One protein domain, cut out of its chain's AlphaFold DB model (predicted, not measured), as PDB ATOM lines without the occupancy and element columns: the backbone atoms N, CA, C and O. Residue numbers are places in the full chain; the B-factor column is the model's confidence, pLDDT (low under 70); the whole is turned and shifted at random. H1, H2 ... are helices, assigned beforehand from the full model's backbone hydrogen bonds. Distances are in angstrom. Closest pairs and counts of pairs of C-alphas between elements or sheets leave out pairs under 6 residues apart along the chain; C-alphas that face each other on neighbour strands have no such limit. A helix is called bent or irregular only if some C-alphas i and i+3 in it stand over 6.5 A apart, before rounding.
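What this domain is: This is residues 367 to 475 and 485 to 548 of the 548 residues of the protein "Guanylate cyclase domain-containing protein" of Spirochaetes bacterium GWC1_61_12 (UniProt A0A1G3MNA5). One very long helix, H8, runs nearly straight as a spine, and its first residues, 485 to 494, stick out beyond the body, 485 lying just before the helix. Around its other arm, H8b, gather H1 to H3, with H2 packing on it, and the cluster H4 to H6, with H4 packing on it; H7 folds back along H4 and the nearer part of arm H8a, and the small helix H9 turns off at the far end. The printed part has 173 residues with nine named helices, H1 to H9 in chain order, and no named strand: all helix. It is loose, with a radius of gyration of the C-alphas of 21.6 A, and spans 84 by 42 by 28 A, only just elongated.

How they stand to each other: H8, residues 486 to 535, was assigned as one helix by its hydrogen bonds but is bent: C-alphas 515 and 518 are 6.7 A apart, and arms H8a, 486 to 515, and H8b, 518 to 535, stand at 7 degrees. H4, residues 420 to 427, is the hub, touching four helices. It touches residues 520 to 525 alone of H8b, opposite ways at a shallow 15 degrees, closest C-alphas Met 423 and Val 521, 5.5 A. H7, residues 455 to 470, touches H4 the same way at 9 degrees, closest C-alphas Leu 427 and Leu 462, 6.7 A. H4 and H5, residues 429 to 438, form a hairpin, closest C-alphas Arg 425 and His 432, 5.3 A. H6, residues 442 to 452, touches H4 about perpendicular at 89 degrees, closest C-alphas Glu 421 and Arg 446, 5.9 A. H2, residues 383 to 397, is irregular, with C-alphas 385 and 388 7.2 A apart; it touches H8b, closest C-alphas Gly 383 and Ile 533, 5.9 A. H1, residues 368 to 381, forms a hairpin with H2 and touches H3, residues 401 to 413, closest C-alphas Pro 369 and Val 403, 4.5 A. H9, residues 537 to 543, touches no helix but is near H1. Each O i to N i+4 pair is within hydrogen-bond range in H1, H3, H4, H5, H6, H7 and H8a, against 8 of 11 in H2, 13 of 14 in H8b and 2 of 3 in H9.

Where its parts are: H1 begins at C-alpha 368 (137.189, 179.156, 265.350). H8a begins at C-alpha 486 (168.765, 177.759, 320.231) and is 42.3 A long; H8b is 26.5 A and H7 23.0 A. H9 ends at C-alpha 543 (139.329, 200.472, 250.830).

The domain as a whole: The C-alphas farthest apart, Thr 485 and Asp 546, are 84.0 A apart. Residues 476 to 484 are not printed; C-alphas 475 and 485 are 22.8 A apart. No link printed whole is long. In this model pLDDT is under 70 at residues 471 to 475 and 538 to 548.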
ATOM      1  N   ASP A 367     134.381 176.524 263.644       89.56
ATOM      2  CA  ASP A 367     134.944 177.496 262.697       89.56
ATOM      3  C   ASP A 367     135.888 178.497 263.385       89.56
ATOM      4  O   ASP A 367     136.100 179.603 262.889       89.56
ATOM      5  N   LEU A 368     136.411 178.179 264.579       90.00
ATOM      6  CA  LEU A 368     137.189 179.156 265.350       90.00
ATOM      7  C   LEU A 368     138.411 179.701 264.590       90.00
ATOM      8  O   LEU A 368     138.599 180.916 264.614       90.00
ATOM      9  N   PRO A 369     139.266 178.880 263.948       91.88
ATOM     10  CA  PRO A 369     140.404 179.399 263.191       91.88
ATOM     11  C   PRO A 369     139.981 180.373 262.095       91.88
ATOM     12  O   PRO A 369     140.605 181.418 261.947       91.88
ATOM     13  N   GLU A 370     138.907 180.058 261.379       90.25
ATOM     14  CA  GLU A 370     138.360 180.845 260.278       90.25
ATOM     15  C   GLU A 370     137.682 182.131 260.780       90.25
ATOM     16  O   GLU A 370     137.812 183.191 260.169       90.25
ATOM     17  N   ASP A 371     136.985 182.076 261.916       86.75
ATOM     18  CA  ASP A 371     136.406 183.255 262.562       86.75
ATOM     19  C   ASP A 371     137.511 184.210 263.048       86.75
ATOM     20  O   ASP A 371     137.422 185.418 262.829       86.75
ATOM     21  N   ILE A 372     138.575 183.681 263.664       89.44
ATOM     22  CA  ILE A 372     139.725 184.480 264.111       89.44
ATOM     23  C   ILE A 372     140.521 185.023 262.923       89.44
ATOM     24  O   ILE A 372     140.956 186.171 262.964       89.44
ATOM     25  N   TRP A 373     140.662 184.249 261.848       91.00
ATOM     26  CA  TRP A 373     141.237 184.717 260.589       91.00
ATOM     27  C   TRP A 373     140.517 185.961 260.076       91.00
ATOM     28  O   TRP A 373     141.150 187.001 259.909       91.00
ATOM     29  N   ARG A 374     139.191 185.875 259.885       87.94
ATOM     30  CA  ARG A 374     138.371 186.993 259.386       87.94
ATOM     31  C   ARG A 374     138.482 188.214 260.295       87.94
ATOM     32  O   ARG A 374     138.597 189.333 259.809       87.94
ATOM     33  N   GLN A 375     138.505 188.004 261.613       85.88
ATOM     34  CA  GLN A 375     138.694 189.093 262.570       85.88
ATOM     35  C   GLN A 375     140.048 189.783 262.392       85.88
ATOM     36  O   GLN A 375     140.091 191.004 262.284       85.88
ATOM     37  N   ILE A 376     141.147 189.027 262.351       89.25
ATOM     38  CA  ILE A 376     142.494 189.590 262.185       89.25
ATOM     39  C   ILE A 376     142.611 190.315 260.843       89.25
ATOM     40  O   ILE A 376     143.153 191.415 260.797       89.25
ATOM     41  N   GLU A 377     142.046 189.748 259.780       88.88
ATOM     42  CA  GLU A 377     141.998 190.365 258.458       88.88
ATOM     43  C   GLU A 377     141.272 191.719 258.476       88.88
ATOM     44  O   GLU A 377     141.863 192.728 258.094       88.88
ATOM     45  N   SER A 378     140.056 191.786 259.031       84.38
ATOM     46  CA  SER A 378     139.329 193.056 259.176       84.38
ATOM     47  C   SER A 378     140.090 194.079 260.030       84.38
ATOM     48  O   SER A 378     140.002 195.279 259.785       84.38
ATOM     49  N   ARG A 379     140.867 193.642 261.032       85.00
ATOM     50  CA  ARG A 379     141.695 194.555 261.843       85.00
ATOM     51  C   ARG A 379     142.912 195.087 261.096       85.00
ATOM     52  O   ARG A 379     143.296 196.224 261.348       85.00
ATOM     53  N   ILE A 380     143.499 194.307 260.190       87.12
ATOM     54  CA  ILE A 380     144.573 194.788 259.310       87.12
ATOM     55  C   ILE A 380     144.029 195.876 258.371       87.12
ATOM     56  O   ILE A 380     144.711 196.870 258.130       87.12
ATOM     57  N   GLU A 381     142.787 195.733 257.899       84.19
ATOM     58  CA  GLU A 381     142.119 196.722 257.037       84.19
ATOM     59  C   GLU A 381     141.864 198.070 257.735       84.19
ATOM     60  O   GLU A 381     141.942 199.113 257.089       84.19
ATOM     61  N   LEU A 382     141.659 198.077 259.059       80.50
ATOM     62  CA  LEU A 382     141.569 199.300 259.877       80.50
ATOM     63  C   LEU A 382     142.920 200.027 260.058       80.50
ATOM     64  O   LEU A 382     142.989 201.085 260.700       80.50
ATOM     65  N   GLY A 383     144.007 199.459 259.529       84.19
ATOM     66  CA  GLY A 383     145.356 200.000 259.622       84.19
ATOM     67  C   GLY A 383     145.848 200.113 261.066       84.19
ATOM     68  O   GLY A 383     145.641 199.228 261.895       84.19
ATOM     69  N   GLU A 384     146.510 201.227 261.378       85.12
ATOM     70  CA  GLU A 384     147.168 201.460 262.672       85.12
ATOM     71  C   GLU A 384     146.226 201.370 263.883       85.12
ATOM     72  O   GLU A 384     146.620 200.904 264.954       85.12
ATOM     73  N   SER A 385     144.959 201.748 263.707       81.19
ATOM     74  CA  SER A 385     143.956 201.689 264.776       81.19
ATOM     75  C   SER A 385     143.603 200.254 265.201       81.19
ATOM     76  O   SER A 385     143.241 200.028 266.354       81.19
ATOM     77  N   GLY A 386     143.755 199.270 264.306       81.94
ATOM     78  CA  GLY A 386     143.402 197.871 264.561       81.94
ATOM     79  C   GLY A 386     144.491 197.050 265.258       81.94
ATOM     80  O   GLY A 386     144.195 195.984 265.808       81.94
ATOM     81  N   VAL A 387     145.740 197.529 265.273       87.69
ATOM     82  CA  VAL A 387     146.907 196.777 265.775       87.69
ATOM     83  C   VAL A 387     146.766 196.343 267.247       87.69
ATOM     84  O   VAL A 387     147.034 195.172 267.532       87.69
ATOM     85  N   PRO A 388     146.315 197.190 268.198       86.94
ATOM     86  CA  PRO A 388     146.207 196.783 269.604       86.94
ATOM     87  C   PRO A 388     145.235 195.612 269.832       86.94
ATOM     88  O   PRO A 388     145.557 194.653 270.546       86.94
ATOM     89  N   ALA A 389     144.061 195.648 269.192       82.25
ATOM     90  CA  ALA A 389     143.054 194.591 269.288       82.25
ATOM     91  C   ALA A 389     143.549 193.289 268.639       82.25
ATOM     92  O   ALA A 389     143.455 192.210 269.227       82.25
ATOM     93  N   LEU A 390     144.166 193.405 267.458       89.56
ATOM     94  CA  LEU A 390     144.795 192.299 266.740       89.56
ATOM     95  C   LEU A 390     145.829 191.583 267.626       89.56
ATOM     96  O   LEU A 390     145.777 190.361 267.794       89.56
ATOM     97  N   MET A 391     146.736 192.336 268.256       91.94
ATOM     98  CA  MET A 391     147.763 191.766 269.132       91.94
ATOM     99  C   MET A 391     147.169 191.071 270.356       91.94
ATOM    100  O   MET A 391     147.666 190.015 270.753       91.94
ATOM    101  N   THR A 392     146.084 191.604 270.916       89.06
ATOM    102  CA  THR A 392     145.365 190.975 272.034       89.06
ATOM    103  C   THR A 392     144.831 189.593 271.642       89.06
ATOM    104  O   THR A 392     145.021 188.623 272.381       89.06
ATOM    105  N   ILE A 393     144.251 189.464 270.443       88.69
ATOM    106  CA  ILE A 393     143.750 188.187 269.911       88.69
ATOM    107  C   ILE A 393     144.897 187.181 269.720       88.69
ATOM    108  O   ILE A 393     144.801 186.041 270.185       88.69
ATOM    109  N   ILE A 394     146.014 187.590 269.103       92.12
ATOM    110  CA  ILE A 394     147.183 186.710 268.904       92.12
ATOM    111  C   ILE A 394     147.753 186.253 270.249       92.12
ATOM    112  O   ILE A 394     148.033 185.067 270.445       92.12
ATOM    113  N   GLN A 395     147.920 187.179 271.197       91.38
ATOM    114  CA  GLN A 395     148.432 186.869 272.530       91.38
ATOM    115  C   GLN A 395     147.538 185.872 273.263       91.38
ATOM    116  O   GLN A 395     148.063 184.993 273.956       91.38
ATOM    117  N   TYR A 396     146.220 185.985 273.103       89.62
ATOM    118  CA  TYR A 396     145.249 185.076 273.694       89.62
ATOM    119  C   TYR A 396     145.338 183.668 273.082       89.62
ATOM    120  O   TYR A 396     145.535 182.680 273.796       89.62
ATOM    121  N   TYR A 397     145.288 183.571 271.750       91.12
ATOM    122  CA  TYR A 397     145.265 182.293 271.034       91.12
ATOM    123  C   TYR A 397     146.641 181.663 270.785       91.12
ATOM    124  O   TYR A 397     146.706 180.569 270.228       91.12
ATOM    125  N   ARG A 398     147.741 182.257 271.269       91.50
ATOM    126  CA  ARG A 398     149.123 181.745 271.104       91.50
ATOM    127  C   ARG A 398     149.320 180.265 271.451       91.50
ATOM    128  O   ARG A 398     150.209 179.610 270.918       91.50
ATOM    129  N   GLY A 399     148.515 179.738 272.376       88.81
ATOM    130  CA  GLY A 399     148.562 178.338 272.812       88.81
ATOM    131  C   GLY A 399     147.717 177.370 271.972       88.81
ATOM    132  O   GLY A 399     147.738 176.167 272.246       88.81
ATOM    133  N   ASN A 400     146.952 177.872 271.001       91.12
ATOM    134  CA  ASN A 400     146.120 177.091 270.095       91.12
ATOM    135  C   ASN A 400     146.841 176.922 268.753       91.12
ATOM    136  O   ASN A 400     146.888 177.830 267.928       91.12
ATOM    137  N   ARG A 401     147.399 175.730 268.530       92.44
ATOM    138  CA  ARG A 401     148.183 175.408 267.332       92.44
ATOM    139  C   ARG A 401     147.433 175.676 266.032       92.44
ATOM    140  O   ARG A 401     148.043 176.150 265.084       92.44
ATOM    141  N   LEU A 402     146.166 175.290 265.976       92.69
ATOM    142  CA  LEU A 402     145.376 175.314 264.751       92.69
ATOM    143  C   LEU A 402     144.976 176.752 264.393       92.69
ATOM    144  O   LEU A 402     145.123 177.138 263.242       92.69
ATOM    145  N   VAL A 403     144.612 177.569 265.389       93.12
ATOM    146  CA  VAL A 403     144.382 179.012 265.189       93.12
ATOM    147  C   VAL A 403     145.668 179.715 264.751       93.12
ATOM    148  O   VAL A 403     145.659 180.456 263.779       93.12
ATOM    149  N   ILE A 404     146.802 179.457 265.412       94.94
ATOM    150  CA  ILE A 404     148.080 180.078 265.024       94.94
ATOM    151  C   ILE A 404     148.552 179.610 263.644       94.94
ATOM    152  O   ILE A 404     149.115 180.407 262.900       94.94
ATOM    153  N   GLY A 405     148.307 178.347 263.289       93.38
ATOM    154  CA  GLY A 405     148.566 177.838 261.944       93.38
ATOM    155  C   GLY A 405     147.748 178.576 260.886       93.38
ATOM    156  O   GLY A 405     148.310 178.967 259.869       93.38
ATOM    157  N   ALA A 406     146.467 178.834 261.165       93.19
ATOM    158  CA  ALA A 406     145.612 179.639 260.303       93.19
ATOM    159  C   ALA A 406     146.148 181.070 260.157       93.19
ATOM    160  O   ALA A 406     146.373 181.536 259.050       93.19
ATOM    161  N   LEU A 407     146.479 181.745 261.259       94.12
ATOM    162  CA  LEU A 407     147.022 183.108 261.198       94.12
ATOM    163  C   LEU A 407     148.340 183.214 260.427       94.12
ATOM    164  O   LEU A 407     148.575 184.192 259.724       94.12
ATOM    165  N   GLU A 408     149.211 182.219 260.552       93.19
ATOM    166  CA  GLU A 408     150.462 182.198 259.803       93.19
ATOM    167  C   GLU A 408     150.244 182.003 258.294       93.19
ATOM    168  O   GLU A 408     151.009 182.547 257.496       93.19
ATOM    169  N   GLU A 409     149.204 181.267 257.899       93.25
ATOM    170  CA  GLU A 409     148.794 181.159 256.499       93.25
ATOM    171  C   GLU A 409     148.211 182.488 255.989       93.25
ATOM    172  O   GLU A 409     148.640 182.950 254.938       93.25
ATOM    173  N   LEU A 410     147.370 183.179 256.776       93.94
ATOM    174  CA  LEU A 410     146.849 184.518 256.442       93.94
ATOM    175  C   LEU A 410     147.976 185.503 256.156       93.94
ATOM    176  O   LEU A 410     147.972 186.218 255.154       93.94
ATOM    177  N   PHE A 411     148.969 185.538 257.043       93.25
ATOM    178  CA  PHE A 411     150.120 186.412 256.868       93.25
ATOM    179  C   PHE A 411     150.904 186.059 255.604       93.25
ATOM    180  O   PHE A 411     151.350 186.959 254.898       93.25
ATOM    181  N   ARG A 412     151.017 184.771 255.267       91.44
ATOM    182  CA  ARG A 412     151.667 184.338 254.030       91.44
ATOM    183  C   ARG A 412     150.883 184.763 252.788       91.44
ATOM    184  O   ARG A 412     151.501 185.286 251.865       91.44
ATOM    185  N   GLU A 413     149.564 184.581 252.775       92.06
ATOM    186  CA  GLU A 413     148.687 184.966 251.657       92.06
ATOM    187  C   GLU A 413     148.720 186.472 251.390       92.06
ATOM    188  O   GLU A 413     148.777 186.903 250.240       92.06
ATOM    189  N   ARG A 414     148.773 187.281 252.453       89.12
ATOM    190  CA  ARG A 414     148.920 188.739 252.361       89.12
ATOM    191  C   ARG A 414     150.364 189.189 252.094       89.12
ATOM    192  O   ARG A 414     150.607 190.378 251.952       89.12
ATOM    193  N   GLY A 415     151.344 188.283 252.038       89.12
ATOM    194  CA  GLY A 415     152.758 188.638 251.861       89.12
ATOM    195  C   GLY A 415     153.389 189.354 253.066       89.12
ATOM    196  O   GLY A 415     154.454 189.963 252.940       89.12
ATOM    197  N   LEU A 416     152.759 189.272 254.239       90.88
ATOM    198  CA  LEU A 416     153.230 189.840 255.498       90.88
ATOM    199  C   LEU A 416     154.399 189.007 256.037       90.88
ATOM    200  O   LEU A 416     154.271 187.817 256.333       90.88
ATOM    201  N   ARG A 417     155.559 189.650 256.191       88.94
ATOM    202  CA  ARG A 417     156.772 189.017 256.724       88.94
ATOM    203  C   ARG A 417     156.903 189.289 258.216       88.94
ATOM    204  O   ARG A 417     156.788 190.424 258.665       88.94
ATOM    205  N   LEU A 418     157.161 188.236 258.982       90.50
ATOM    206  CA  LEU A 418     157.353 188.316 260.427       90.50
ATOM    207  C   LEU A 418     158.844 188.287 260.761       90.50
ATOM    208  O   LEU A 418     159.611 187.569 260.132       90.50
ATOM    209  N   HIS A 419     159.257 188.974 261.826       92.06
ATOM    210  CA  HIS A 419     160.647 188.952 262.307       92.06
ATOM    211  C   HIS A 419     160.973 187.671 263.103       92.06
ATOM    212  O   HIS A 419     161.418 187.729 264.253       92.06
ATOM    213  N   LYS A 420     160.740 186.489 262.510       93.38
ATOM    214  CA  LYS A 420     160.887 185.180 263.179       93.38
ATOM    215  C   LYS A 420     162.316 184.911 263.647       93.38
ATOM    216  O   LYS A 420     162.513 184.360 264.728       93.38
ATOM    217  N   GLU A 421     163.317 185.325 262.875       93.25
ATOM    218  CA  GLU A 421     164.733 185.200 263.248       93.25
ATOM    219  C   GLU A 421     165.032 185.918 264.575       93.25
ATOM    220  O   GLU A 421     165.620 185.317 265.479       93.25
ATOM    221  N   ARG A 422     164.525 187.145 264.758       93.06
ATOM    222  CA  ARG A 422     164.667 187.892 266.017       93.06
ATOM    223  C   ARG A 422     163.981 187.190 267.183       93.06
ATOM    224  O   ARG A 422     164.528 187.154 268.283       93.06
ATOM    225  N   MET A 423     162.815 186.584 266.947       94.06
ATOM    226  CA  MET A 423     162.134 185.777 267.965       94.06
ATOM    227  C   MET A 423     162.987 184.572 268.380       94.06
ATOM    228  O   MET A 423     163.096 184.290 269.571       94.06
ATOM    229  N   ILE A 424     163.637 183.887 267.432       93.69
ATOM    230  CA  ILE A 424     164.560 182.779 267.732       93.69
ATOM    231  C   ILE A 424     165.739 183.281 268.559       93.69
ATOM    232  O   ILE A 424     166.068 182.668 269.571       93.69
ATOM    233  N   ARG A 425     166.342 184.414 268.185       93.56
ATOM    234  CA  ARG A 425     167.452 185.015 268.932       93.56
ATOM    235  C   ARG A 425     167.091 185.314 270.389       93.56
ATOM    236  O   ARG A 425     167.941 185.149 271.262       93.56
ATOM    237  N   LEU A 426     165.851 185.729 270.654       92.69
ATOM    238  CA  LEU A 426     165.340 185.979 272.005       92.69
ATOM    239  C   LEU A 426     165.041 184.683 272.772       92.69
ATOM    240  O   LEU A 426     165.425 184.551 273.931       92.69
ATOM    241  N   LEU A 427     164.350 183.732 272.140       91.69
ATOM    242  CA  LEU A 427     163.864 182.512 272.794       91.69
ATOM    243  C   LEU A 427     164.950 181.439 272.960       91.69
ATOM    244  O   LEU A 427     164.961 180.715 273.951       91.69
ATOM    245  N   SER A 428     165.847 181.310 271.983       92.19
ATOM    246  CA  SER A 428     166.938 180.333 271.971       92.19
ATOM    247  C   SER A 428     168.190 180.910 271.292       92.19
ATOM    248  O   SER A 428     168.435 180.679 270.102       92.19
ATOM    249  N   PRO A 429     169.033 181.637 272.051       92.12
ATOM    250  CA  PRO A 429     170.278 182.200 271.534       92.12
ATOM    251  C   PRO A 429     171.256 181.147 270.989       92.12
ATOM    252  O   PRO A 429     172.032 181.448 270.086       92.12
ATOM    253  N   SER A 430     171.244 179.921 271.525       92.25
ATOM    254  CA  SER A 430     172.074 178.815 271.027       92.25
ATOM    255  C   SER A 430     171.620 178.351 269.645       92.25
ATOM    256  O   SER A 430     172.441 178.278 268.737       92.25
ATOM    257  N   TRP A 431     170.314 178.135 269.459       91.69
ATOM    258  CA  TRP A 431     169.758 177.745 268.162       91.69
ATOM    259  C   TRP A 431     169.993 178.830 267.103       91.69
ATOM    260  O   TRP A 431     170.344 178.527 265.966       91.69
ATOM    261  N   HIS A 432     169.886 180.104 267.488       91.88
ATOM    262  CA  HIS A 432     170.229 181.213 266.600       91.88
ATOM    263  C   HIS A 432     171.700 181.171 266.143       91.88
ATOM    264  O   HIS A 432     171.965 181.318 264.953       91.88
ATOM    265  N   LYS A 433     172.653 180.914 267.055       92.00
ATOM    266  CA  LYS A 433     174.084 180.790 266.712       92.00
ATOM    267  C   LYS A 433     174.365 179.634 265.750       92.00
ATOM    268  O   LYS A 433     175.183 179.785 264.850       92.00
ATOM    269  N   GLU A 434     173.696 178.498 265.929       92.62
ATOM    270  CA  GLU A 434     173.819 177.347 265.023       92.62
ATOM    271  C   GLU A 434     173.323 177.687 263.614       92.62
ATOM    272  O   GLU A 434     174.006 177.402 262.632       92.62
ATOM    273  N   LEU A 435     172.173 178.358 263.504       90.25
ATOM    274  CA  LEU A 435     171.649 178.806 262.213       90.25
ATOM    275  C   LEU A 435     172.563 179.844 261.551       90.25
ATOM    276  O   LEU A 435     172.796 179.774 260.349       90.25
ATOM    277  N   GLN A 436     173.126 180.767 262.333       90.31
ATOM    278  CA  GLN A 436     174.068 181.774 261.841       90.31
ATOM    279  C   GLN A 436     175.384 181.155 261.337       90.31
ATOM    280  O   GLN A 436     175.985 181.669 260.398       90.31
ATOM    281  N   ALA A 437     175.826 180.035 261.919       90.81
ATOM    282  CA  ALA A 437     176.995 179.299 261.434       90.81
ATOM    283  C   ALA A 437     176.742 178.614 260.076       90.81
ATOM    284  O   ALA A 437     177.668 178.481 259.279       90.81
ATOM    285  N   LEU A 438     175.499 178.196 259.809       89.50
ATOM    286  CA  LEU A 438     175.092 177.583 258.538       89.50
ATOM    287  C   LEU A 438     174.772 178.624 257.452       89.50
ATOM    288  O   LEU A 438     175.003 178.364 256.273       89.50
ATOM    289  N   PHE A 439     174.273 179.799 257.844       88.56
ATOM    290  CA  PHE A 439     173.902 180.900 256.952       88.56
ATOM    291  C   PHE A 439     174.560 182.212 257.422       88.56
ATOM    292  O   PHE A 439     173.957 182.952 258.201       88.56
ATOM    293  N   PRO A 440     175.786 182.521 256.957       80.38
ATOM    294  CA  PRO A 440     176.520 183.717 257.385       80.38
ATOM    295  C   PRO A 440     175.894 185.036 256.911       80.38
ATOM    296  O   PRO A 440     176.097 186.075 257.536       80.38
ATOM    297  N   ASP A 441     175.154 185.004 255.800       89.56
ATOM    298  CA  ASP A 441     174.400 186.147 255.287       89.56
ATOM    299  C   ASP A 441     173.057 186.270 256.024       89.56
ATOM    300  O   ASP A 441     172.223 185.361 255.984       89.56
ATOM    301  N   GLU A 442     172.833 187.418 256.675       83.94
ATOM    302  CA  GLU A 442     171.601 187.698 257.418       83.94
ATOM    303  C   GLU A 442     170.347 187.613 256.544       83.94
ATOM    304  O   GLU A 442     169.287 187.214 257.029       83.94
ATOM    305  N   THR A 443     170.431 187.982 255.264       86.44
ATOM    306  CA  THR A 443     169.261 187.954 254.378       86.44
ATOM    307  C   THR A 443     168.871 186.524 254.013       86.44
ATOM    308  O   THR A 443     167.695 186.161 254.114       86.44
ATOM    309  N   ALA A 444     169.860 185.686 253.695       87.44
ATOM    310  CA  ALA A 444     169.672 184.259 253.460       87.44
ATOM    311  C   ALA A 444     169.174 183.532 254.719       87.44
ATOM    312  O   ALA A 444     168.257 182.713 254.636       87.44
ATOM    313  N   LEU A 445     169.715 183.879 255.893       90.00
ATOM    314  CA  LEU A 445     169.260 183.349 257.179       90.00
ATOM    315  C   LEU A 445     167.783 183.674 257.429       90.00
ATOM    316  O   LEU A 445     167.007 182.776 257.754       90.00
ATOM    317  N   ARG A 446     167.371 184.938 257.253       87.38
ATOM    318  CA  ARG A 446     165.968 185.353 257.435       87.38
ATOM    319  C   ARG A 446     165.037 184.612 256.477       87.38
ATOM    320  O   ARG A 446     164.044 184.051 256.925       87.38
ATOM    321  N   ALA A 447     165.397 184.516 255.196       86.81
ATOM    322  CA  ALA A 447     164.608 183.781 254.207       86.81
ATOM    323  C   ALA A 447     164.470 182.282 254.548       86.81
ATOM    324  O   ALA A 447     163.393 181.694 254.407       86.81
ATOM    325  N   HIS A 448     165.542 181.657 255.044       89.94
ATOM    326  CA  HIS A 448     165.506 180.269 255.500       89.94
ATOM    327  C   HIS A 448     164.606 180.091 256.733       89.94
ATOM    328  O   HIS A 448     163.794 179.166 256.787       89.94
ATOM    329  N   VAL A 449     164.716 180.988 257.715       90.19
ATOM    330  CA  VAL A 449     163.887 180.949 258.925       90.19
ATOM    331  C   VAL A 449     162.411 181.150 258.586       90.19
ATOM    332  O   VAL A 449     161.576 180.389 259.073       90.19
ATOM    333  N   ASP A 450     162.085 182.113 257.728       86.25
ATOM    334  CA  ASP A 450     160.701 182.421 257.362       86.25
ATOM    335  C   ASP A 450     160.004 181.259 256.653       86.25
ATOM    336  O   ASP A 450     158.819 181.020 256.908       86.25
ATOM    337  N   SER A 451     160.749 180.510 255.835       85.00
ATOM    338  CA  SER A 451     160.256 179.335 255.107       85.00
ATOM    339  C   SER A 451     160.213 178.051 255.943       85.00
ATOM    340  O   SER A 451     159.351 177.206 255.712       85.00
ATOM    341  N   THR A 452     161.107 177.891 256.922       88.50
ATOM    342  CA  THR A 452     161.291 176.607 257.631       88.50
ATOM    343  C   THR A 452     160.676 176.594 259.031       88.50
ATOM    344  O   THR A 452     160.277 175.545 259.542       88.50
ATOM    345  N   VAL A 453     160.614 177.748 259.700       91.88
ATOM    346  CA  VAL A 453     160.179 177.844 261.097       91.88
ATOM    347  C   VAL A 453     158.763 178.392 261.169       91.88
ATOM    348  O   VAL A 453     158.504 179.530 260.783       91.88
ATOM    349  N   SER A 454     157.849 177.596 261.728       94.25
ATOM    350  CA  SER A 454     156.479 178.035 261.991       94.25
ATOM    351  C   SER A 454     156.362 178.854 263.277       94.25
ATOM    352  O   SER A 454     157.045 178.600 264.276       94.25
ATOM    353  N   LEU A 455     155.419 179.789 263.288       94.25
ATOM    354  CA  LEU A 455     155.032 180.574 264.456       94.25
ATOM    355  C   LEU A 455     154.532 179.676 265.598       94.25
ATOM    356  O   LEU A 455     154.858 179.901 266.764       94.25
ATOM    357  N   VAL A 456     153.841 178.581 265.260       93.75
ATOM    358  CA  VAL A 456     153.454 177.526 266.212       93.75
ATOM    359  C   VAL A 456     154.664 177.006 266.993       93.75
ATOM    360  O   VAL A 456     154.587 176.827 268.211       93.75
ATOM    361  N   LYS A 457     155.791 176.740 266.316       94.31
ATOM    362  CA  LYS A 457     157.008 176.225 266.963       94.31
ATOM    363  C   LYS A 457     157.591 177.251 267.936       94.31
ATOM    364  O   LYS A 457     157.983 176.875 269.040       94.31
ATOM    365  N   LEU A 458     157.593 178.530 267.563       94.38
ATOM    366  CA  LEU A 458     158.081 179.622 268.412       94.38
ATOM    367  C   LEU A 458     157.218 179.796 269.668       94.38
ATOM    368  O   LEU A 458     157.752 179.874 270.773       94.38
ATOM    369  N   PHE A 459     155.890 179.773 269.538       95.31
ATOM    370  CA  PHE A 459     155.005 179.860 270.704       95.31
ATOM    371  C   PHE A 459     155.039 178.618 271.594       95.31
ATOM    372  O   PHE A 459     154.921 178.748 272.812       95.31
ATOM    373  N   ARG A 460     155.271 177.421 271.037       93.19
ATOM    374  CA  ARG A 460     155.544 176.225 271.852       93.19
ATOM    375  C   ARG A 460     156.818 176.379 272.679       93.19
ATOM    376  O   ARG A 460     156.805 176.027 273.853       93.19
ATOM    377  N   LEU A 461     157.888 176.921 272.094       91.88
ATOM    378  CA  LEU A 461     159.138 177.188 272.809       91.88
ATOM    379  C   LEU A 461     158.921 178.207 273.938       91.88
ATOM    380  O   LEU A 461     159.302 177.951 275.077       91.88
ATOM    381  N   LEU A 462     158.225 179.308 273.644       92.19
ATOM    382  CA  LEU A 462     157.836 180.315 274.635       92.19
ATOM    383  C   LEU A 462     157.004 179.708 275.782       92.19
ATOM    384  O   LEU A 462     157.254 179.999 276.951       92.19
ATOM    385  N   GLY A 463     156.039 178.839 275.463       88.56
ATOM    386  CA  GLY A 463     155.222 178.130 276.451       88.56
ATOM    387  C   GLY A 463     156.036 177.169 277.320       88.56
ATOM    388  O   GLY A 463     155.907 177.190 278.540       88.56
ATOM    389  N   ALA A 464     156.939 176.391 276.717       87.56
ATOM    390  CA  ALA A 464     157.824 175.484 277.445       87.56
ATOM    391  C   ALA A 464     158.743 176.233 278.427       87.56
ATOM    392  O   ALA A 464     158.949 175.771 279.549       87.56
ATOM    393  N   MET A 465     159.245 177.414 278.043       86.31
ATOM    394  CA  MET A 465     159.999 178.286 278.950       86.31
ATOM    395  C   MET A 465     159.136 178.750 280.130       86.31
ATOM    396  O   MET A 465     159.584 178.689 281.274       86.31
ATOM    397  N   GLN A 466     157.892 179.171 279.872       85.56
ATOM    398  CA  GLN A 466     156.962 179.584 280.925       85.56
ATOM    399  C   GLN A 466     156.682 178.445 281.920       85.56
ATOM    400  O   GLN A 466     156.675 178.669 283.131       85.56
ATOM    401  N   ASP A 467     156.470 177.226 281.427       82.50
ATOM    402  CA  ASP A 467     156.161 176.067 282.267       82.50
ATOM    403  C   ASP A 467     157.378 175.583 283.066       82.50
ATOM    404  O   ASP A 467     157.235 175.210 284.231       82.50
ATOM    405  N   HIS A 468     158.586 175.657 282.497       80.88
ATOM    406  CA  HIS A 468     159.821 175.370 283.232       80.88
ATOM    407  C   HIS A 468     160.030 176.350 284.394       80.88
ATOM    408  O   HIS A 468     160.564 175.968 285.435       80.88
ATOM    409  N   LEU A 469     159.617 177.611 284.245       78.50
ATOM    410  CA  LEU A 469     159.697 178.572 285.342       78.50
ATOM    411  C   LEU A 469     158.734 178.193 286.473       78.50
ATOM    412  O   LEU A 469     159.143 178.223 287.623       78.50
ATOM    413  N   LYS A 470     157.501 177.758 286.179       70.12
ATOM    414  CA  LYS A 470     156.492 177.415 287.205       70.12
ATOM    415  C   LYS A 470     156.843 176.207 288.089       70.12
ATOM    416  O   LYS A 470     156.325 176.121 289.194       70.12
ATOM    417  N   LYS A 471     157.670 175.270 287.613       58.50
ATOM    418  CA  LYS A 471     157.953 173.974 288.268       58.50
ATOM    419  C   LYS A 471     158.971 174.013 289.421       58.50
ATOM    420  O   LYS A 471     159.468 172.964 289.812       58.50
ATOM    421  N   THR A 472     159.328 175.173 289.965       53.91
ATOM    422  CA  THR A 472     160.219 175.209 291.137       53.91
ATOM    423  C   THR A 472     159.453 174.771 292.384       53.91
ATOM    424  O   THR A 472     158.580 175.497 292.851       53.91
ATOM    425  N   ASP A 473     159.765 173.567 292.870       52.19
ATOM    426  CA  ASP A 473     159.148 172.928 294.032       52.19
ATOM    427  C   ASP A 473     159.059 173.881 295.227       52.19
ATOM    428  O   ASP A 473     160.068 174.445 295.662       52.19
ATOM    429  N   CYS A 474     157.853 174.018 295.781       45.53
ATOM    430  CA  CYS A 474     157.701 174.553 297.123       45.53
ATOM    431  C   CYS A 474     158.342 173.523 298.066       45.53
ATOM    432  O   CYS A 474     157.917 172.363 298.054       45.53
ATOM    433  N   PRO A 475     159.395 173.870 298.818       52.88
ATOM    434  CA  PRO A 475     159.970 172.946 299.782       52.88
ATOM    435  C   PRO A 475     158.873 172.494 300.752       52.88
ATOM    436  O   PRO A 475     158.114 173.317 301.261       52.88
ATOM    437  N   THR A 485     165.097 174.536 321.178       73.38
ATOM    438  CA  THR A 485     166.479 174.915 321.540       73.38
ATOM    439  C   THR A 485     166.986 176.085 320.679       73.38
ATOM    440  O   THR A 485     166.429 176.374 319.625       73.38
ATOM    441  N   GLU A 486     168.066 176.764 321.082       76.88
ATOM    442  CA  GLU A 486     168.765 177.759 320.231       76.88
ATOM    443  C   GLU A 486     169.197 177.167 318.876       76.88
ATOM    444  O   GLU A 486     169.130 177.810 317.830       76.88
ATOM    445  N   GLU A 487     169.563 175.885 318.871       74.31
ATOM    446  CA  GLU A 487     169.893 175.145 317.654       74.31
ATOM    447  C   GLU A 487     168.680 175.000 316.718       74.31
ATOM    448  O   GLU A 487     168.824 175.129 315.500       74.31
ATOM    449  N   TRP A 488     167.475 174.823 317.273       79.69
ATOM    450  CA  TRP A 488     166.228 174.846 316.506       79.69
ATOM    451  C   TRP A 488     165.995 176.215 315.854       79.69
ATOM    452  O   TRP A 488     165.725 176.275 314.653       79.69
ATOM    453  N   LEU A 489     166.174 177.318 316.593       79.06
ATOM    454  CA  LEU A 489     166.005 178.671 316.048       79.06
ATOM    455  C   LEU A 489     167.001 178.947 314.910       79.06
ATOM    456  O   LEU A 489     166.614 179.461 313.859       79.06
ATOM    457  N   GLY A 490     168.262 178.538 315.074       83.00
ATOM    458  CA  GLY A 490     169.282 178.635 314.028       83.00
ATOM    459  C   GLY A 490     168.934 177.838 312.764       83.00
ATOM    460  O   GLY A 490     169.096 178.346 311.653       83.00
ATOM    461  N   GLN A 491     168.404 176.617 312.914       80.12
ATOM    462  CA  GLN A 491     167.954 175.787 311.787       80.12
ATOM    463  C   GLN A 491     166.747 176.397 311.060       80.12
ATOM    464  O   GLN A 491     166.730 176.420 309.828       80.12
ATOM    465  N   VAL A 492     165.769 176.937 311.798       79.19
ATOM    466  CA  VAL A 492     164.603 177.636 311.228       79.19
ATOM    467  C   VAL A 492     165.048 178.844 310.404       79.19
ATOM    468  O   VAL A 492     164.637 178.979 309.250       79.19
ATOM    469  N   ILE A 493     165.920 179.695 310.958       82.69
ATOM    470  CA  ILE A 493     166.429 180.887 310.266       82.69
ATOM    471  C   ILE A 493     167.202 180.485 309.004       82.69
ATOM    472  O   ILE A 493     166.937 181.024 307.933       82.69
ATOM    473  N   ALA A 494     168.108 179.505 309.090       83.69
ATOM    474  CA  ALA A 494     168.886 179.041 307.937       83.69
ATOM    475  C   ALA A 494     168.003 178.461 306.816       83.69
ATOM    476  O   ALA A 494     168.280 178.661 305.627       83.69
ATOM    477  N   LEU A 495     166.927 177.760 307.180       82.06
ATOM    478  CA  LEU A 495     165.954 177.223 306.234       82.06
ATOM    479  C   LEU A 495     165.141 178.340 305.561       82.06
ATOM    480  O   LEU A 495     165.021 178.334 304.335       82.06
ATOM    481  N   GLN A 496     164.667 179.334 306.320       80.12
ATOM    482  CA  GLN A 496     164.007 180.522 305.761       80.12
ATOM    483  C   GLN A 496     164.926 181.285 304.796       80.12
ATOM    484  O   GLN A 496     164.505 181.656 303.700       80.12
ATOM    485  N   ASP A 497     166.201 181.445 305.149       83.56
ATOM    486  CA  ASP A 497     167.209 182.094 304.307       83.56
ATOM    487  C   ASP A 497     167.439 181.328 302.990       83.56
ATOM    488  O   ASP A 497     167.570 181.914 301.910       83.56
ATOM    489  N   SER A 498     167.457 179.992 303.062       82.38
ATOM    490  CA  SER A 498     167.549 179.102 301.899       82.38
ATOM    491  C   SER A 498     166.319 179.215 300.991       82.38
ATOM    492  O   SER A 498     166.476 179.322 299.770       82.38
ATOM    493  N   HIS A 499     165.110 179.251 301.569       79.75
ATOM    494  CA  HIS A 499     163.858 179.456 300.833       79.75
ATOM    495  C   HIS A 499     163.867 180.807 300.118       79.75
ATOM    496  O   HIS A 499     163.744 180.843 298.895       79.75
ATOM    497  N   TYR A 500     164.179 181.894 300.828       81.25
ATOM    498  CA  TYR A 500     164.273 183.227 300.236       81.25
ATOM    499  C   TYR A 500     165.273 183.292 299.071       81.25
ATOM    500  O   TYR A 500     164.986 183.894 298.038       81.25
ATOM    501  N   ARG A 501     166.448 182.650 299.173       83.06
ATOM    502  CA  ARG A 501     167.435 182.629 298.073       83.06
ATOM    503  C   ARG A 501     166.939 181.862 296.844       83.06
ATOM    504  O   ARG A 501     167.262 182.262 295.720       83.06
ATOM    505  N   LYS A 502     166.200 180.764 297.037       78.69
ATOM    506  CA  LYS A 502     165.571 180.008 295.941       78.69
ATOM    507  C   LYS A 502     164.455 180.832 295.296       78.69
ATOM    508  O   LYS A 502     164.488 181.026 294.078       78.69
ATOM    509  N   ASP A 503     163.571 181.399 296.111       78.50
ATOM    510  CA  ASP A 503     162.458 182.244 295.676       78.50
ATOM    511  C   ASP A 503     162.955 183.485 294.939       78.50
ATOM    512  O   ASP A 503     162.454 183.810 293.867       78.50
ATOM    513  N   LYS A 504     164.014 184.135 295.433       83.25
ATOM    514  CA  LYS A 504     164.631 185.296 294.784       83.25
ATOM    515  C   LYS A 504     165.046 184.986 293.345       83.25
ATOM    516  O   LYS A 504     164.654 185.709 292.433       83.25
ATOM    517  N   LYS A 505     165.789 183.895 293.115       82.44
ATOM    518  CA  LYS A 505     166.213 183.495 291.757       82.44
ATOM    519  C   LYS A 505     165.024 183.150 290.863       82.44
ATOM    520  O   LYS A 505     165.040 183.462 289.672       82.44
ATOM    521  N   TYR A 506     164.015 182.483 291.416       82.81
ATOM    522  CA  TYR A 506     162.783 182.169 290.701       82.81
ATOM    523  C   TYR A 506     162.044 183.448 290.280       82.81
ATOM    524  O   TYR A 506     161.770 183.633 289.093       82.81
ATOM    525  N   HIS A 507     161.799 184.365 291.215       83.38
ATOM    526  CA  HIS A 507     161.122 185.633 290.960       83.38
ATOM    527  C   HIS A 507     161.895 186.522 289.985       83.38
ATOM    528  O   HIS A 507     161.279 187.112 289.102       83.38
ATOM    529  N   GLU A 508     163.228 186.585 290.077       87.38
ATOM    530  CA  GLU A 508     164.071 187.303 289.113       87.38
ATOM    531  C   GLU A 508     163.873 186.770 287.685       87.38
ATOM    532  O   GLU A 508     163.623 187.542 286.758       87.38
ATOM    533  N   ARG A 509     163.916 185.442 287.504       87.69
ATOM    534  CA  ARG A 509     163.718 184.800 286.195       87.69
ATOM    535  C   ARG A 509     162.294 184.969 285.673       87.69
ATOM    536  O   ARG A 509     162.115 185.296 284.502       87.69
ATOM    537  N   MET A 510     161.290 184.775 286.528       86.94
ATOM    538  CA  MET A 510     159.883 184.953 286.166       86.94
ATOM    539  C   MET A 510     159.599 186.407 285.772       86.94
ATOM    540  O   MET A 510     158.954 186.654 284.755       86.94
ATOM    541  N   ARG A 511     160.146 187.375 286.515       88.75
ATOM    542  CA  ARG A 511     160.006 188.799 286.205       88.75
ATOM    543  C   ARG A 511     160.700 189.164 284.899       88.75
ATOM    544  O   ARG A 511     160.102 189.871 284.096       88.75
ATOM    545  N   TYR A 512     161.909 188.660 284.645       91.00
ATOM    546  CA  TYR A 512     162.578 188.850 283.352       91.00
ATOM    547  C   TYR A 512     161.740 188.282 282.197       91.00
ATOM    548  O   TYR A 512     161.540 188.952 281.184       91.00
ATOM    549  N   PHE A 513     161.190 187.077 282.366       91.69
ATOM    550  CA  PHE A 513     160.315 186.466 281.370       91.69
ATOM    551  C   PHE A 513     159.076 187.329 281.087       91.69
ATOM    552  O   PHE A 513     158.799 187.636 279.931       91.69
ATOM    553  N   GLN A 514     158.349 187.744 282.126       89.69
ATOM    554  CA  GLN A 514     157.088 188.479 281.990       89.69
ATOM    555  C   GLN A 514     157.271 189.927 281.523       89.69
ATOM    556  O   GLN A 514     156.469 190.407 280.730       89.69
ATOM    557  N   ALA A 515     158.301 190.621 282.011       91.81
ATOM    558  CA  ALA A 515     158.484 192.051 281.769       91.81
ATOM    559  C   ALA A 515     159.377 192.366 280.562       91.81
ATOM    560  O   ALA A 515     159.299 193.469 280.032       91.81
ATOM    561  N   VAL A 516     160.236 191.432 280.138       92.12
ATOM    562  CA  VAL A 516     161.216 191.679 279.068       92.12
ATOM    563  C   VAL A 516     161.019 190.711 277.912       92.12
ATOM    564  O   VAL A 516     160.729 191.142 276.799       92.12
ATOM    565  N   LEU A 517     161.151 189.405 278.162       92.88
ATOM    566  CA  LEU A 517     161.176 188.421 277.078       92.88
ATOM    567  C   LEU A 517     159.829 188.321 276.356       92.88
ATOM    568  O   LEU A 517     159.780 188.397 275.131       92.88
ATOM    569  N   LEU A 518     158.739 188.160 277.110       92.81
ATOM    570  CA  LEU A 518     157.398 187.995 276.557       92.81
ATOM    571  C   LEU A 518     156.970 189.222 275.723       92.81
ATOM    572  O   LEU A 518     156.605 189.019 274.563       92.81
ATOM    573  N   PRO A 519     157.084 190.477 276.215       94.69
ATOM    574  CA  PRO A 519     156.799 191.659 275.403       94.69
ATOM    575  C   PRO A 519     157.709 191.785 274.178       94.69
ATOM    576  O   PRO A 519     157.217 192.098 273.100       94.69
ATOM    577  N   ALA A 520     159.010 191.494 274.297       94.75
ATOM    578  CA  ALA A 520     159.944 191.604 273.174       94.75
ATOM    579  C   ALA A 520     159.609 190.639 272.023       94.75
ATOM    580  O   ALA A 520     159.730 190.998 270.851       94.75
ATOM    581  N   VAL A 521     159.150 189.425 272.342       94.50
ATOM    582  CA  VAL A 521     158.700 188.448 271.338       94.50
ATOM    583  C   VAL A 521     157.457 188.953 270.600       94.50
ATOM    584  O   VAL A 521     157.399 188.851 269.376       94.50
ATOM    585  N   PHE A 522     156.486 189.538 271.309       95.50
ATOM    586  CA  PHE A 522     155.299 190.117 270.671       95.50
ATOM    587  C   PHE A 522     155.597 191.405 269.905       95.50
ATOM    588  O   PHE A 522     155.016 191.604 268.844       95.50
ATOM    589  N   ALA A 523     156.556 192.215 270.355       94.75
ATOM    590  CA  ALA A 523     157.018 193.389 269.620       94.75
ATOM    591  C   ALA A 523     157.620 193.017 268.253       94.75
ATOM    592  O   ALA A 523     157.460 193.761 267.291       94.75
ATOM    593  N   CYS A 524     158.265 191.850 268.128       94.00
ATOM    594  CA  CYS A 524     158.756 191.358 266.834       94.00
ATOM    595  C   CYS A 524     157.610 191.043 265.855       94.00
ATOM    596  O   CYS A 524     157.748 191.280 264.654       94.00
ATOM    597  N   LEU A 525     156.491 190.512 266.357       93.38
ATOM    598  CA  LEU A 525     155.290 190.256 265.555       93.38
ATOM    599  C   LEU A 525     154.603 191.566 265.170       93.38
ATOM    600  O   LEU A 525     154.302 191.785 264.002       93.38
ATOM    601  N   GLU A 526     154.414 192.447 266.151       94.81
ATOM    602  CA  GLU A 526     153.799 193.755 265.957       94.81
ATOM    603  C   GLU A 526     154.574 194.603 264.939       94.81
ATOM    604  O   GLU A 526     153.963 195.215 264.068       94.81
ATOM    605  N   ALA A 527     155.910 194.584 264.987       94.31
ATOM    606  CA  ALA A 527     156.754 195.273 264.014       94.31
ATOM    607  C   ALA A 527     156.497 194.793 262.577       94.31
ATOM    608  O   ALA A 527     156.317 195.624 261.693       94.31
ATOM    609  N   GLY A 528     156.405 193.477 262.347       92.44
ATOM    610  CA  GLY A 528     156.117 192.935 261.012       92.44
ATOM    611  C   GLY A 528     154.730 193.338 260.495       92.44
ATOM    612  O   GLY A 528     154.569 193.669 259.323       92.44
ATOM    613  N   ILE A 529     153.733 193.383 261.384       93.25
ATOM    614  CA  ILE A 529     152.373 193.829 261.045       93.25
ATOM    615  C   ILE A 529     152.355 195.323 260.699       93.25
ATOM    616  O   ILE A 529     151.786 195.710 259.679       93.25
ATOM    617  N   ARG A 530     153.004 196.163 261.509       93.44
ATOM    618  CA  ARG A 530     153.094 197.611 261.269       93.44
ATOM    619  C   ARG A 530     153.855 197.930 259.984       93.44
ATOM    620  O   ARG A 530     153.397 198.752 259.200       93.44
ATOM    621  N   GLU A 531     154.972 197.250 259.728       92.69
ATOM    622  CA  GLU A 531     155.725 197.382 258.472       92.69
ATOM    623  C   GLU A 531     154.842 197.074 257.257       92.69
ATOM    624  O   GLU A 531     154.835 197.836 256.291       92.69
ATOM    625  N   TYR A 532     154.043 196.003 257.321       92.81
ATOM    626  CA  TYR A 532     153.083 195.673 256.271       92.81
ATOM    627  C   TYR A 532     152.024 196.770 256.077       92.81
ATOM    628  O   TYR A 532     151.788 197.181 254.940       92.81
ATOM    629  N   ILE A 533     151.426 197.274 257.163       89.81
ATOM    630  CA  ILE A 533     150.410 198.339 257.115       89.81
ATOM    631  C   ILE A 533     150.980 199.615 256.485       89.81
ATOM    632  O   ILE A 533     150.333 200.206 255.623       89.81
ATOM    633  N   VAL A 534     152.196 200.019 256.864       89.25
ATOM    634  CA  VAL A 534     152.869 201.206 256.310       89.25
ATOM    635  C   VAL A 534     153.150 201.040 254.815       89.25
ATOM    636  O   VAL A 534     152.911 201.964 254.039       89.25
ATOM    637  N   LEU A 535     153.616 199.864 254.384       88.06
ATOM    638  CA  LEU A 535     153.902 199.596 252.969       88.06
ATOM    639  C   LEU A 535     152.641 199.604 252.090       88.06
ATOM    640  O   LEU A 535     152.710 200.034 250.942       88.06
ATOM    641  N   HIS A 536     151.495 199.182 252.632       84.88
ATOM    642  CA  HIS A 536     150.226 199.066 251.898       84.88
ATOM    643  C   HIS A 536     149.230 200.187 252.241       84.88
ATOM    644  O   HIS A 536     148.051 200.118 251.892       84.88
ATOM    645  N   GLN A 537     149.691 201.260 252.891       72.56
ATOM    646  CA  GLN A 537     148.846 202.345 253.397       72.56
ATOM    647  C   GLN A 537     148.040 203.051 252.286       72.56
ATOM    648  O   GLN A 537     146.906 203.468 252.516       72.56
ATOM    649  N   ALA A 538     148.587 203.135 251.067       61.28
ATOM    650  CA  ALA A 538     147.910 203.715 249.902       61.28
ATOM    651  C   ALA A 538     146.785 202.826 249.324       61.28
ATOM    652  O   ALA A 538     145.856 203.341 248.703       61.28
ATOM    653  N   GLU A 539     146.858 201.508 249.526       62.56
ATOM    654  CA  GLU A 539     145.854 200.532 249.075       62.56
ATOM    655  C   GLU A 539     144.767 200.335 250.141       62.56
ATOM    656  O   GLU A 539     143.575 200.366 249.835       62.56
ATOM    657  N   LEU A 540     145.170 200.248 251.412       60.88
ATOM    658  CA  LEU A 540     144.270 200.137 252.565       60.88
ATOM    659  C   LEU A 540     143.462 201.428 252.792       60.88
ATOM    660  O   LEU A 540     142.274 201.377 253.107       60.88
ATOM    661  N   GLY A 541     144.067 202.598 252.545       52.25
ATOM    662  CA  GLY A 541     143.390 203.894 252.632       52.25
ATOM    663  C   GLY A 541     142.279 204.097 251.592       52.25
ATOM    664  O   GLY A 541     141.311 204.797 251.879       52.25
ATOM    665  N   LYS A 542     142.367 203.453 250.415       46.09
ATOM    666  CA  LYS A 542     141.290 203.462 249.406       46.09
ATOM    667  C   LYS A 542     140.121 202.561 249.798       46.09
ATOM    668  O   LYS A 542     138.980 202.983 249.668       46.09
ATOM    669  N   ALA A 543     140.382 201.380 250.361       45.06
ATOM    670  CA  ALA A 543     139.329 200.472 250.830       45.06
ATOM    671  C   ALA A 543     138.483 201.066 251.975       45.06
ATOM    672  O   ALA A 543     137.293 200.771 252.083       45.06
ATOM    673  N   SER A 544     139.076 201.939 252.800       40.28
ATOM    674  CA  SER A 544     138.343 202.699 253.820       40.28
ATOM    675  C   SER A 544     137.536 203.874 253.248       40.28
ATOM    676  O   SER A 544     136.619 204.332 253.924       40.28
ATOM    677  N   TYR A 545     137.867 204.364 252.044       36.44
ATOM    678  CA  TYR A 545     137.170 205.468 251.367       36.44
ATOM    679  C   TYR A 545     136.093 204.991 250.377       36.44
ATOM    680  O   TYR A 545     135.093 205.672 250.216       36.44
ATOM    681  N   ASP A 546     136.243 203.814 249.762       31.47
ATOM    682  CA  ASP A 546     135.245 203.235 248.839       31.47
ATOM    683  C   ASP A 546     134.055 202.565 249.570       31.47
ATOM    684  O   ASP A 546     133.111 202.098 248.934       31.47
ATOM    685  N   LYS A 547     134.094 202.517 250.913       40.50
ATOM    686  CA  LYS A 547     132.961 202.177 251.798       40.50
ATOM    687  C   LYS A 547     132.341 203.405 252.502       40.50
ATOM    688  O   LYS A 547     131.458 203.210 253.339       40.50
ATOM    689  N   LEU A 548     132.823 204.625 252.217       34.50
ATOM    690  CA  LEU A 548     132.141 205.886 252.573       34.50
ATOM    691  C   LEU A 548     130.923 206.101 251.672       34.50
ATOM    692  O   LEU A 548     130.019 206.842 252.119       34.50
TER     693      LEU A 548